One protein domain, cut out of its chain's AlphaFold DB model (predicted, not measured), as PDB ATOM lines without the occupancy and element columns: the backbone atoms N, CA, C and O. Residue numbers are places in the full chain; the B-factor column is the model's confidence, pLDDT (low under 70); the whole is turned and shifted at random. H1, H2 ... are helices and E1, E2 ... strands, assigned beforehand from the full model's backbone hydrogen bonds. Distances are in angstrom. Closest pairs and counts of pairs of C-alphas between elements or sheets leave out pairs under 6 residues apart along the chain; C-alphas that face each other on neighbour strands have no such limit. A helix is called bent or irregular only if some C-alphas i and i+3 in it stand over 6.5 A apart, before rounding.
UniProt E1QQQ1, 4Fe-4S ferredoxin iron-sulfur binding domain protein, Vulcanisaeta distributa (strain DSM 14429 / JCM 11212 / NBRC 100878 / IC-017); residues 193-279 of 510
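This is residues 193 to 279 of the 510 residues of the protein "4Fe-4S ferredoxin iron-sulfur binding domain protein" of Vulcanisaeta distributa (strain DSM 14429 / JCM 11212 / NBRC 100878 / IC-017) (UniProt E1QQQ1). A small sheet of three parallel strands, order E2, E1, E4, has H1 over one face, while the long helix H3 leads away from this body as an arm whose residues 272 to 278 stick out. The 87 printed residues hold E1, H1, E2, E3, E4, H2 and H3 along the chain, class mixed. The whole is compact, with a radius of gyration of the C-alphas of 13.5 A and spans of 44 by 29 by 20 A.

E1, residues 198 to 202, begins at C-alpha 198 (107.864, 70.665, 273.080). H1 is residues 204 to 217, 15.9 A long, and irregular: C-alphas 212 and 215 are 8.2 A apart. E2, residues 220 to 225, 15.6 A, runs on into E3, residues 227 to 229, at 67 degrees. E4 is residues 240 to 242 and H2 residues 247 to 252. H3, residues 259 to 278, 27.0 A, ends at C-alpha 278 (118.586, 69.073, 233.732).

E1 pairs with E2, N 200 to O 221 at 2.8 A, and with E4, N 242 to O 201 at 2.8 A. E3 pairs with no named strand. E1, H1 and E2 form a strand-helix-strand unit, parallel neighbour strands with a helix between, its crossover right-handed. H1 is on the sheet at a height of 8.6 A. H2 only grazes the sheet; its closest C-alphas to E4 are Met 249 and Val 241, 6.2 A. H1, with residues 206 to 209 alone, touches residues 262 to 266 of H3, closest C-alphas Ala 206 and Val 262, 6.8 A, at a steep tilt of 44 degrees, opposite ways. Every O i to N i+4 pair is within hydrogen-bond range in H2 and H3; H1 has 3 of 10, and 6 of 11 O i to N i+3 pairs.

The C-alphas of Asp 234 and Phe 279, the two farthest apart, are 43.9 A apart. The printed part has no cut and no long link. Residues 218 and 278 to 279 have pLDDT under 70.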
ATOM      1  N   ILE A 193      99.665  74.402 263.883       92.25
ATOM      2  CA  ILE A 193     100.227  73.622 264.993       92.25
ATOM      3  C   ILE A 193      99.597  72.229 264.996       92.25
ATOM      4  O   ILE A 193      98.372  72.103 264.963       92.25
ATOM      5  N   ILE A 194     100.427  71.188 265.037       90.25
ATOM      6  CA  ILE A 194     100.002  69.784 265.023       90.25
ATOM      7  C   ILE A 194     100.642  69.055 266.208       90.25
ATOM      8  O   ILE A 194     101.847  69.147 266.426       90.25
ATOM      9  N   GLY A 195      99.845  68.286 266.950       85.75
ATOM     10  CA  GLY A 195     100.321  67.529 268.111       85.75
ATOM     11  C   GLY A 195     100.360  68.351 269.403       85.75
ATOM     12  O   GLY A 195      99.718  69.395 269.520       85.75
ATOM     13  N   LYS A 196     101.059  67.824 270.413       83.38
ATOM     14  CA  LYS A 196     101.243  68.435 271.739       83.38
ATOM     15  C   LYS A 196     102.632  68.065 272.259       83.38
ATOM     16  O   LYS A 196     103.078  66.950 272.020       83.38
ATOM     17  N   GLY A 197     103.277  68.966 272.997       86.62
ATOM     18  CA  GLY A 197     104.605  68.739 273.572       86.62
ATOM     19  C   GLY A 197     105.536  69.927 273.357       86.62
ATOM     20  O   GLY A 197     105.074  71.052 273.159       86.62
ATOM     21  N   ASP A 198     106.841  69.663 273.384       89.25
ATOM     22  CA  ASP A 198     107.864  70.665 273.080       89.25
ATOM     23  C   ASP A 198     107.707  71.168 271.636       89.25
ATOM     24  O   ASP A 198     107.519  70.373 270.712       89.25
ATOM     25  N   GLY A 199     107.774  72.486 271.439       92.44
ATOM     26  CA  GLY A 199     107.597  73.099 270.126       92.44
ATOM     27  C   GLY A 199     108.777  72.837 269.196       92.44
ATOM     28  O   GLY A 199     109.918  73.180 269.515       92.44
ATOM     29  N   VAL A 200     108.493  72.267 268.029       94.25
ATOM     30  CA  VAL A 200     109.461  72.029 266.957       94.25
ATOM     31  C   VAL A 200     109.030  72.833 265.744       94.25
ATOM     32  O   VAL A 200     107.973  72.577 265.168       94.25
ATOM     33  N   LEU A 201     109.842  73.816 265.365       95.12
ATOM     34  CA  LEU A 201     109.609  74.624 264.175       95.12
ATOM     35  C   LEU A 201     110.058  73.846 262.937       95.12
ATOM     36  O   LEU A 201     111.223  73.473 262.836       95.12
ATOM     37  N   ILE A 202     109.148  73.622 261.993       94.44
ATOM     38  CA  ILE A 202     109.412  72.850 260.779       94.44
ATOM     39  C   ILE A 202     109.341  73.785 259.573       94.44
ATOM     40  O   ILE A 202     108.354  74.506 259.411       94.44
ATOM     41  N   SER A 203     110.370  73.778 258.721       94.12
ATOM     42  CA  SER A 203     110.300  74.482 257.439       94.12
ATOM     43  C   SER A 203     109.347  73.770 256.483       94.12
ATOM     44  O   SER A 203     109.209  72.543 256.497       94.12
ATOM     45  N   GLY A 204     108.686  74.530 255.616       91.38
ATOM     46  CA  GLY A 204     107.770  73.953 254.644       91.38
ATOM     47  C   GLY A 204     108.462  72.994 253.670       91.38
ATOM     48  O   GLY A 204     107.909  71.954 253.315       91.38
ATOM     49  N   SER A 205     109.714  73.287 253.326       91.62
ATOM     50  CA  SER A 205     110.590  72.396 252.556       91.62
ATOM     51  C   SER A 205     110.871  71.059 253.258       91.62
ATOM     52  O   SER A 205     110.826  70.008 252.612       91.62
ATOM     53  N   ALA A 206     111.068  71.060 254.580       92.81
ATOM     54  CA  ALA A 206     111.287  69.837 255.353       92.81
ATOM     55  C   ALA A 206     110.000  69.028 255.610       92.81
ATOM     56  O   ALA A 206     110.052  67.801 255.719       92.81
ATOM     57  N   TRP A 207     108.834  69.684 255.674       92.06
ATOM     58  CA  TRP A 207     107.546  69.035 255.960       92.06
ATOM     59  C   TRP A 207     107.225  67.871 255.017       92.06
ATOM     60  O   TRP A 207     106.685  66.853 255.453       92.06
ATOM     61  N   SER A 208     107.590  67.995 253.739       87.06
ATOM     62  CA  SER A 208     107.351  66.969 252.717       87.06
ATOM     63  C   SER A 208     107.921  65.593 253.091       87.06
ATOM     64  O   SER A 208     107.292  64.581 252.788       87.06
ATOM     65  N   PHE A 209     109.050  65.556 253.803       88.38
ATOM     66  CA  PHE A 209     109.700  64.329 254.269       88.38
ATOM     67  C   PHE A 209     109.198  63.899 255.644       88.38
ATOM     68  O   PHE A 209     109.061  62.711 255.940       88.38
ATOM     69  N   ILE A 210     108.912  64.881 256.496       88.62
ATOM     70  CA  ILE A 210     108.493  64.650 257.875       88.62
ATOM     71  C   ILE A 210     107.070  64.103 257.957       88.62
ATOM     72  O   ILE A 210     106.813  63.252 258.803       88.62
ATOM     73  N   LYS A 211     106.161  64.518 257.066       85.69
ATOM     74  CA  LYS A 211     104.758  64.069 257.070       85.69
ATOM     75  C   LYS A 211     104.614  62.538 257.025       85.69
ATOM     76  O   LYS A 211     103.677  61.997 257.600       85.69
ATOM     77  N   GLU A 212     105.546  61.847 256.366       81.81
ATOM     78  CA  GLU A 212     105.568  60.379 256.238       81.81
ATOM     79  C   GLU A 212     106.272  59.693 257.420       81.81
ATOM     80  O   GLU A 212     106.169  58.484 257.596       81.81
ATOM     81  N   HIS A 213     106.954  60.473 258.260       83.12
ATOM     82  CA  HIS A 213     107.738  60.024 259.408       83.12
ATOM     83  C   HIS A 213     107.272  60.678 260.718       83.12
ATOM     84  O   HIS A 213     108.057  60.788 261.661       83.12
ATOM     85  N   ILE A 214     106.003  61.102 260.795       80.62
ATOM     86  CA  ILE A 214     105.429  61.778 261.972       80.62
ATOM     87  C   ILE A 214     105.629  60.950 263.249       80.62
ATOM     88  O   ILE A 214     105.895  61.523 264.303       80.62
ATOM     89  N   ASP A 215     105.603  59.618 263.157       76.94
ATOM     90  CA  ASP A 215     105.835  58.720 264.295       76.94
ATOM     91  C   ASP A 215     107.200  58.948 264.971       76.94
ATOM     92  O   ASP A 215     107.320  58.798 266.187       76.94
ATOM     93  N   LYS A 216     108.227  59.380 264.219       74.56
ATOM     94  CA  LYS A 216     109.557  59.703 264.770       74.56
ATOM     95  C   LYS A 216     109.552  60.961 265.645       74.56
ATOM     96  O   LYS A 216     110.462  61.145 266.451       74.56
ATOM     97  N   ILE A 217     108.545  61.820 265.494       74.19
ATOM     98  CA  ILE A 217     108.417  63.106 266.188       74.19
ATOM     99  C   ILE A 217     107.074  63.262 266.917       74.19
ATOM    100  O   ILE A 217     106.712  64.365 267.316       74.19
ATOM    101  N   GLY A 218     106.347  62.164 267.144       69.69
ATOM    102  CA  GLY A 218     104.978  62.183 267.676       69.69
ATOM    103  C   GLY A 218     104.818  62.781 269.082       69.69
ATOM    104  O   GLY A 218     103.706  63.130 269.469       69.69
ATOM    105  N   ASN A 219     105.916  62.946 269.830       83.12
ATOM    106  CA  ASN A 219     105.935  63.566 271.163       83.12
ATOM    107  C   ASN A 219     106.143  65.093 271.136       83.12
ATOM    108  O   ASN A 219     106.220  65.721 272.193       83.12
ATOM    109  N   TYR A 220     106.282  65.684 269.949       88.81
ATOM    110  CA  TYR A 220     106.541  67.106 269.766       88.81
ATOM    111  C   TYR A 220     105.304  67.848 269.251       88.81
ATOM    112  O   TYR A 220     104.455  67.299 268.547       88.81
ATOM    113  N   SER A 221     105.220  69.135 269.583       91.88
ATOM    114  CA  SER A 221     104.279  70.065 268.967       91.88
ATOM    115  C   SER A 221     104.914  70.629 267.699       91.88
ATOM    116  O   SER A 221     105.787  71.490 267.768       91.88
ATOM    117  N   MET A 222     104.482  70.155 266.536       92.94
ATOM    118  CA  MET A 222     104.989  70.596 265.237       92.94
ATOM    119  C   MET A 222     104.391  71.954 264.869       92.94
ATOM    120  O   MET A 222     103.171  72.106 264.853       92.94
ATOM    121  N   ILE A 223     105.244  72.930 264.571       94.56
ATOM    122  CA  ILE A 223     104.871  74.312 264.262       94.56
ATOM    123  C   ILE A 223     105.283  74.607 262.818       94.56
ATOM    124  O   ILE A 223     106.469  74.600 262.497       94.56
ATOM    125  N   LEU A 224     104.302  74.884 261.962       94.81
ATOM    126  CA  LEU A 224     104.468  75.182 260.538       94.81
ATOM    127  C   LEU A 224     103.971  76.610 260.255       94.81
ATOM    128  O   LEU A 224     102.760  76.818 260.098       94.81
ATOM    129  N   PRO A 225     104.861  77.614 260.235       95.69
ATOM    130  CA  PRO A 225     104.493  78.970 259.861       95.69
ATOM    131  C   PRO A 225     104.461  79.110 258.340       95.69
ATOM    132  O   PRO A 225     105.388  78.697 257.648       95.69
ATOM    133  N   LEU A 226     103.413  79.744 257.810       96.75
ATOM    134  CA  LEU A 226     103.375  80.090 256.387       96.75
ATOM    135  C   LEU A 226     104.380  81.194 256.051       96.75
ATOM    136  O   LEU A 226     104.959  81.182 254.972       96.75
ATOM    137  N   TYR A 227     104.582  82.141 256.969       96.56
ATOM    138  CA  TYR A 227     105.540  83.232 256.827       96.56
ATOM    139  C   TYR A 227     106.909  82.825 257.365       96.56
ATOM    140  O   TYR A 227     107.058  82.504 258.543       96.56
ATOM    141  N   ILE A 228     107.921  82.924 256.507       94.50
ATOM    142  CA  ILE A 228     109.330  82.760 256.880       94.50
ATOM    143  C   ILE A 228     110.028  84.115 257.054       94.50
ATOM    144  O   ILE A 228     111.016  84.220 257.777       94.50
ATOM    145  N   ASN A 229     109.476  85.162 256.433       94.50
ATOM    146  CA  ASN A 229     109.797  86.555 256.713       94.50
ATOM    147  C   ASN A 229     108.493  87.379 256.743       94.50
ATOM    148  O   ASN A 229     107.822  87.456 255.712       94.50
ATOM    149  N   PRO A 230     108.095  87.979 257.878       94.06
ATOM    150  CA  PRO A 230     108.738  87.883 259.184       94.06
ATOM    151  C   PRO A 230     108.385  86.553 259.868       94.06
ATOM    152  O   PRO A 230     107.228  86.135 259.849       94.06
ATOM    153  N   LEU A 231     109.361  85.907 260.509       93.75
ATOM    154  CA  LEU A 231     109.116  84.715 261.328       93.75
ATOM    155  C   LEU A 231     108.498  85.127 262.687       93.75
ATOM    156  O   LEU A 231     109.067  85.995 263.357       93.75
ATOM    157  N   PRO A 232     107.378  84.531 263.144       90.19
ATOM    158  CA  PRO A 232     106.639  84.991 264.325       90.19
ATOM    159  C   PRO A 232     107.234  84.477 265.652       90.19
ATOM    160  O   PRO A 232     106.532  83.872 266.457       90.19
ATOM    161  N   LYS A 233     108.529  84.721 265.896       86.88
ATOM    162  CA  LYS A 233     109.309  84.146 267.016       86.88
ATOM    163  C   LYS A 233     108.681  84.373 268.394       86.88
ATOM    164  O   LYS A 233     108.645  83.457 269.203       86.88
ATOM    165  N   ASP A 234     108.137  85.562 268.640       83.75
ATOM    166  CA  ASP A 234     107.620  85.947 269.962       83.75
ATOM    167  C   ASP A 234     106.303  85.246 270.335       83.75
ATOM    168  O   ASP A 234     105.865  85.293 271.480       83.75
ATOM    169  N   SER A 235     105.628  84.629 269.360       79.25
ATOM    170  CA  SER A 235     104.306  84.013 269.543       79.25
ATOM    171  C   SER A 235     104.360  82.495 269.709       79.25
ATOM    172  O   SER A 235     103.326  81.872 269.937       79.25
ATOM    173  N   ILE A 236     105.547  81.892 269.593       84.81
ATOM    174  CA  ILE A 236     105.734  80.441 269.612       84.81
ATOM    175  C   ILE A 236     106.923  80.050 270.489       84.81
ATOM    176  O   ILE A 236     108.013  80.599 270.382       84.81
ATOM    177  N   SER A 237     106.722  79.053 271.350       88.38
ATOM    178  CA  SER A 237     107.805  78.463 272.137       88.38
ATOM    179  C   SER A 237     108.522  77.414 271.295       88.38
ATOM    180  O   SER A 237     108.026  76.297 271.155       88.38
ATOM    181  N   ILE A 238     109.680  77.764 270.737       92.31
ATOM    182  CA  ILE A 238     110.475  76.871 269.889       92.31
ATOM    183  C   ILE A 238     111.627  76.294 270.711       92.31
ATOM    184  O   ILE A 238     112.455  77.038 271.229       92.31
ATOM    185  N   LYS A 239     111.692  74.965 270.809       93.31
ATOM    186  CA  LYS A 239     112.797  74.246 271.457       93.31
ATOM    187  C   LYS A 239     113.792  73.685 270.447       93.31
ATOM    188  O   LYS A 239     114.986  73.673 270.719       93.31
ATOM    189  N   TYR A 240     113.296  73.252 269.289       94.06
ATOM    190  CA  TYR A 240     114.112  72.703 268.212       94.06
ATOM    191  C   TYR A 240     113.609  73.153 266.842       94.06
ATOM    192  O   TYR A 240     112.458  73.573 266.697       94.06
ATOM    193  N   VAL A 241     114.456  73.002 265.824       94.94
ATOM    194  CA  VAL A 241     114.101  73.226 264.418       94.94
ATOM    195  C   VAL A 241     114.287  71.964 263.581       94.94
ATOM    196  O   VAL A 241     115.197  71.174 263.813       94.94
ATOM    197  N   VAL A 242     113.448  71.792 262.567       94.50
ATOM    198  CA  VAL A 242     113.632  70.819 261.489       94.50
ATOM    199  C   VAL A 242     113.616  71.593 260.178       94.50
ATOM    200  O   VAL A 242     112.598  72.157 259.782       94.50
ATOM    201  N   ASP A 243     114.770  71.655 259.523       93.75
ATOM    202  CA  ASP A 243     114.984  72.421 258.296       93.75
ATOM    203  C   ASP A 243     115.923  71.650 257.359       93.75
ATOM    204  O   ASP A 243     116.691  70.792 257.811       93.75
ATOM    205  N   THR A 244     115.856  71.940 256.059       90.06
ATOM    206  CA  THR A 244     116.719  71.321 255.039       90.06
ATOM    207  C   THR A 244     118.152  71.850 255.098       90.06
ATOM    208  O   THR A 244     119.090  71.130 254.755       90.06
ATOM    209  N   GLY A 245     118.324  73.071 255.610       89.00
ATOM    210  CA  GLY A 245     119.611  73.712 255.868       89.00
ATOM    211  C   GLY A 245     119.681  74.341 257.260       89.00
ATOM    212  O   GLY A 245     118.971  73.946 258.182       89.00
ATOM    213  N   ASP A 246     120.542  75.346 257.402       89.44
ATOM    214  CA  ASP A 246     120.845  75.972 258.698       89.44
ATOM    215  C   ASP A 246     120.136  77.315 258.913       89.44
ATOM    216  O   ASP A 246     120.386  77.993 259.912       89.44
ATOM    217  N   TYR A 247     119.282  77.735 257.977       92.44
ATOM    218  CA  TYR A 247     118.648  79.052 258.008       92.44
ATOM    219  C   TYR A 247     117.812  79.243 259.277       92.44
ATOM    220  O   TYR A 247     118.088  80.157 260.055       92.44
ATOM    221  N   LEU A 248     116.847  78.354 259.548       93.12
ATOM    222  CA  LEU A 248     115.983  78.496 260.728       93.12
ATOM    223  C   LEU A 248     116.739  78.334 262.050       93.12
ATOM    224  O   LEU A 248     116.421  79.011 263.027       93.12
ATOM    225  N   MET A 249     117.767  77.482 262.069       94.00
ATOM    226  CA  MET A 249     118.657  77.311 263.221       94.00
ATOM    227  C   MET A 249     119.348  78.631 263.578       94.00
ATOM    228  O   MET A 249     119.331  79.041 264.735       94.00
ATOM    229  N   LYS A 250     119.912  79.324 262.581       92.56
ATOM    230  CA  LYS A 250     120.567  80.630 262.761       92.56
ATOM    231  C   LYS A 250     119.569  81.725 263.122       92.56
ATOM    232  O   LYS A 250     119.883  82.593 263.929       92.56
ATOM    233  N   GLU A 251     118.377  81.672 262.538       91.44
ATOM    234  CA  GLU A 251     117.341  82.677 262.742       91.44
ATOM    235  C   GLU A 251     116.744  82.609 264.160       91.44
ATOM    236  O   GLU A 251     116.456  83.648 264.754       91.44
ATOM    237  N   VAL A 252     116.568  81.411 264.729       92.44
ATOM    238  CA  VAL A 252     115.948  81.212 266.056       92.44
ATOM    239  C   VAL A 252     116.979  80.991 267.173       92.44
ATOM    240  O   VAL A 252     116.716  81.346 268.318       92.44
ATOM    241  N   GLY A 253     118.157  80.443 266.863       92.62
ATOM    242  CA  GLY A 253     119.210  80.157 267.843       92.62
ATOM    243  C   GLY A 253     119.002  78.862 268.638       92.62
ATOM    244  O   GLY A 253     119.396  78.794 269.799       92.62
ATOM    245  N   VAL A 254     118.377  77.847 268.037       93.25
ATOM    246  CA  VAL A 254     118.104  76.533 268.660       93.25
ATOM    247  C   VAL A 254     118.632  75.390 267.797       93.25
ATOM    248  O   VAL A 254     118.846  75.578 266.604       93.25
ATOM    249  N   GLU A 255     118.821  74.205 268.375       93.00
ATOM    250  CA  GLU A 255     119.404  73.047 267.683       93.00
ATOM    251  C   GLU A 255     118.470  72.402 266.641       93.00
ATOM    252  O   GLU A 255     117.237  72.451 266.750       93.00
ATOM    253  N   ARG A 256     119.079  71.752 265.636       93.62
ATOM    254  CA  ARG A 256     118.372  70.976 264.608       93.62
ATOM    255  C   ARG A 256     118.083  69.553 265.079       93.62
ATOM    256  O   ARG A 256     118.988  68.827 265.479       93.62
ATOM    257  N   LEU A 257     116.833  69.123 264.931       90.44
ATOM    258  CA  LEU A 257     116.448  67.715 265.002       90.44
ATOM    259  C   LEU A 257     116.520  67.079 263.614       90.44
ATOM    260  O   LEU A 257     116.223  67.724 262.610       90.44
ATOM    261  N   MET A 258     116.875  65.789 263.572       88.25
ATOM    262  CA  MET A 258     116.913  64.983 262.342       88.25
ATOM    263  C   MET A 258     117.779  65.590 261.222       88.25
ATOM    264  O   MET A 258     117.477  65.405 260.045       88.25
ATOM    265  N   ALA A 259     118.842  66.322 261.578       87.62
ATOM    266  CA  ALA A 259     119.658  67.058 260.615       87.62
ATOM    267  C   ALA A 259     120.192  66.151 259.493       87.62
ATOM    268  O   ALA A 259     119.969  66.446 258.321       87.62
ATOM    269  N   ASP A 260     120.809  65.020 259.852       87.88
ATOM    270  CA  ASP A 260     121.399  64.085 258.886       87.88
ATOM    271  C   ASP A 260     120.344  63.448 257.969       87.88
ATOM    272  O   ASP A 260     120.519  63.406 256.751       87.88
ATOM    273  N   ASP A 261     119.224  62.996 258.544       90.31
ATOM    274  CA  ASP A 261     118.128  62.361 257.803       90.31
ATOM    275  C   ASP A 261     117.507  63.338 256.793       90.31
ATOM    276  O   ASP A 261     117.396  63.027 255.606       90.31
ATOM    277  N   VAL A 262     117.130  64.539 257.247       90.38
ATOM    278  CA  VAL A 262     116.460  65.542 256.406       90.38
ATOM    279  C   VAL A 262     117.400  66.073 255.332       90.38
ATOM    280  O   VAL A 262     116.982  66.211 254.184       90.38
ATOM    281  N   SER A 263     118.668  66.329 255.663       89.00
ATOM    282  CA  SER A 263     119.647  66.762 254.667       89.00
ATOM    283  C   SER A 263     119.911  65.672 253.624       89.00
ATOM    284  O   SER A 263     119.992  65.986 252.439       89.00
ATOM    285  N   LYS A 264     119.955  64.392 254.016       89.75
ATOM    286  CA  LYS A 264     120.058  63.281 253.062       89.75
ATOM    287  C   LYS A 264     118.847  63.217 252.128       89.75
ATOM    288  O   LYS A 264     119.027  63.223 250.915       89.75
ATOM    289  N   TRP A 265     117.628  63.201 252.670       90.69
ATOM    290  CA  TRP A 265     116.406  63.133 251.858       90.69
ATOM    291  C   TRP A 265     116.249  64.333 250.926       90.69
ATOM    292  O   TRP A 265     115.830  64.178 249.780       90.69
ATOM    293  N   TYR A 266     116.612  65.525 251.399       89.38
ATOM    294  CA  TYR A 266     116.610  66.726 250.579       89.38
ATOM    295  C   TYR A 266     117.614  66.625 249.430       89.38
ATOM    296  O   TYR A 266     117.245  66.886 248.289       89.38
ATOM    297  N   ASN A 267     118.844  66.177 249.692       86.62
ATOM    298  CA  ASN A 267     119.844  65.976 248.642       86.62
ATOM    299  C   ASN A 267     119.386  64.941 247.607       86.62
ATOM    300  O   ASN A 267     119.545  65.171 246.411       86.62
ATOM    301  N   ASP A 268     118.773  63.838 248.041       87.00
ATOM    302  CA  ASP A 268     118.210  62.829 247.139       87.00
ATOM    303  C   ASP A 268     117.099  63.432 246.255       87.00
ATOM    304  O   ASP A 268     117.113  63.254 245.035       87.00
ATOM    305  N   LEU A 269     116.188  64.223 246.838       87.81
ATOM    306  CA  LEU A 269     115.136  64.929 246.097       87.81
ATOM    307  C   LEU A 269     115.709  65.933 245.091       87.81
ATOM    308  O   LEU A 269     115.251  65.981 243.951       87.81
ATOM    309  N   ILE A 270     116.680  66.751 245.503       85.38
ATOM    310  CA  ILE A 270     117.318  67.737 244.627       85.38
ATOM    311  C   ILE A 270     118.051  67.033 243.489       85.38
ATOM    312  O   ILE A 270     117.892  67.431 242.340       85.38
ATOM    313  N   ASN A 271     118.769  65.945 243.767       78.56
ATOM    314  CA  ASN A 271     119.416  65.140 242.736       78.56
ATOM    315  C   ASN A 271     118.400  64.571 241.739       78.56
ATOM    316  O   ASN A 271     118.636  64.614 240.534       78.56
ATOM    317  N   ASP A 272     117.255  64.074 242.205       80.81
ATOM    318  CA  ASP A 272     116.193  63.575 241.330       80.81
ATOM    319  C   ASP A 272     115.505  64.692 240.534       80.81
ATOM    320  O   ASP A 272     115.158  64.498 239.367       80.81
ATOM    321  N   ALA A 273     115.335  65.875 241.125       80.94
ATOM    322  CA  ALA A 273     114.783  67.040 240.445       80.94
ATOM    323  C   ALA A 273     115.740  67.571 239.376       80.94
ATOM    324  O   ALA A 273     115.324  67.784 238.238       80.94
ATOM    325  N   ILE A 274     117.028  67.696 239.708       73.81
ATOM    326  CA  ILE A 274     118.093  68.003 238.751       73.81
ATOM    327  C   ILE A 274     118.088  66.957 237.648       73.81
ATOM    328  O   ILE A 274     118.179  67.313 236.477       73.81
ATOM    329  N   LYS A 275     117.898  65.675 237.982       71.88
ATOM    330  CA  LYS A 275     117.845  64.647 236.952       71.88
ATOM    331  C   LYS A 275     116.669  64.834 235.991       71.88
ATOM    332  O   LYS A 275     116.821  64.688 234.790       71.88
ATOM    333  N   GLN A 276     115.491  65.176 236.493       73.25
ATOM    334  CA  GLN A 276     114.314  65.360 235.641       73.25
ATOM    335  C   GLN A 276     114.339  66.659 234.828       73.25
ATOM    336  O   GLN A 276     113.782  66.703 233.735       73.25
ATOM    337  N   LEU A 277     114.927  67.724 235.375       70.12
ATOM    338  CA  LEU A 277     114.914  69.063 234.780       70.12
ATOM    339  C   LEU A 277     116.143  69.345 233.916       70.12
ATOM    340  O   LEU A 277     116.062  70.114 232.959       70.12
ATOM    341  N   PHE A 278     117.277  68.752 234.283       62.88
ATOM    342  CA  PHE A 278     118.586  69.073 233.732       62.88
ATOM    343  C   PHE A 278     119.371  67.845 233.261       62.88
ATOM    344  O   PHE A 278     120.306  68.018 232.482       62.88
ATOM    345  N   PHE A 279     119.025  66.609 233.659       63.50
ATOM    346  CA  PHE A 279     119.629  65.456 232.987       63.50
ATOM    347  C   PHE A 279     119.123  65.402 231.561       63.50
ATOM    348  O   PHE A 279     117.930  65.509 231.279       63.50
TER     349      PHE A 279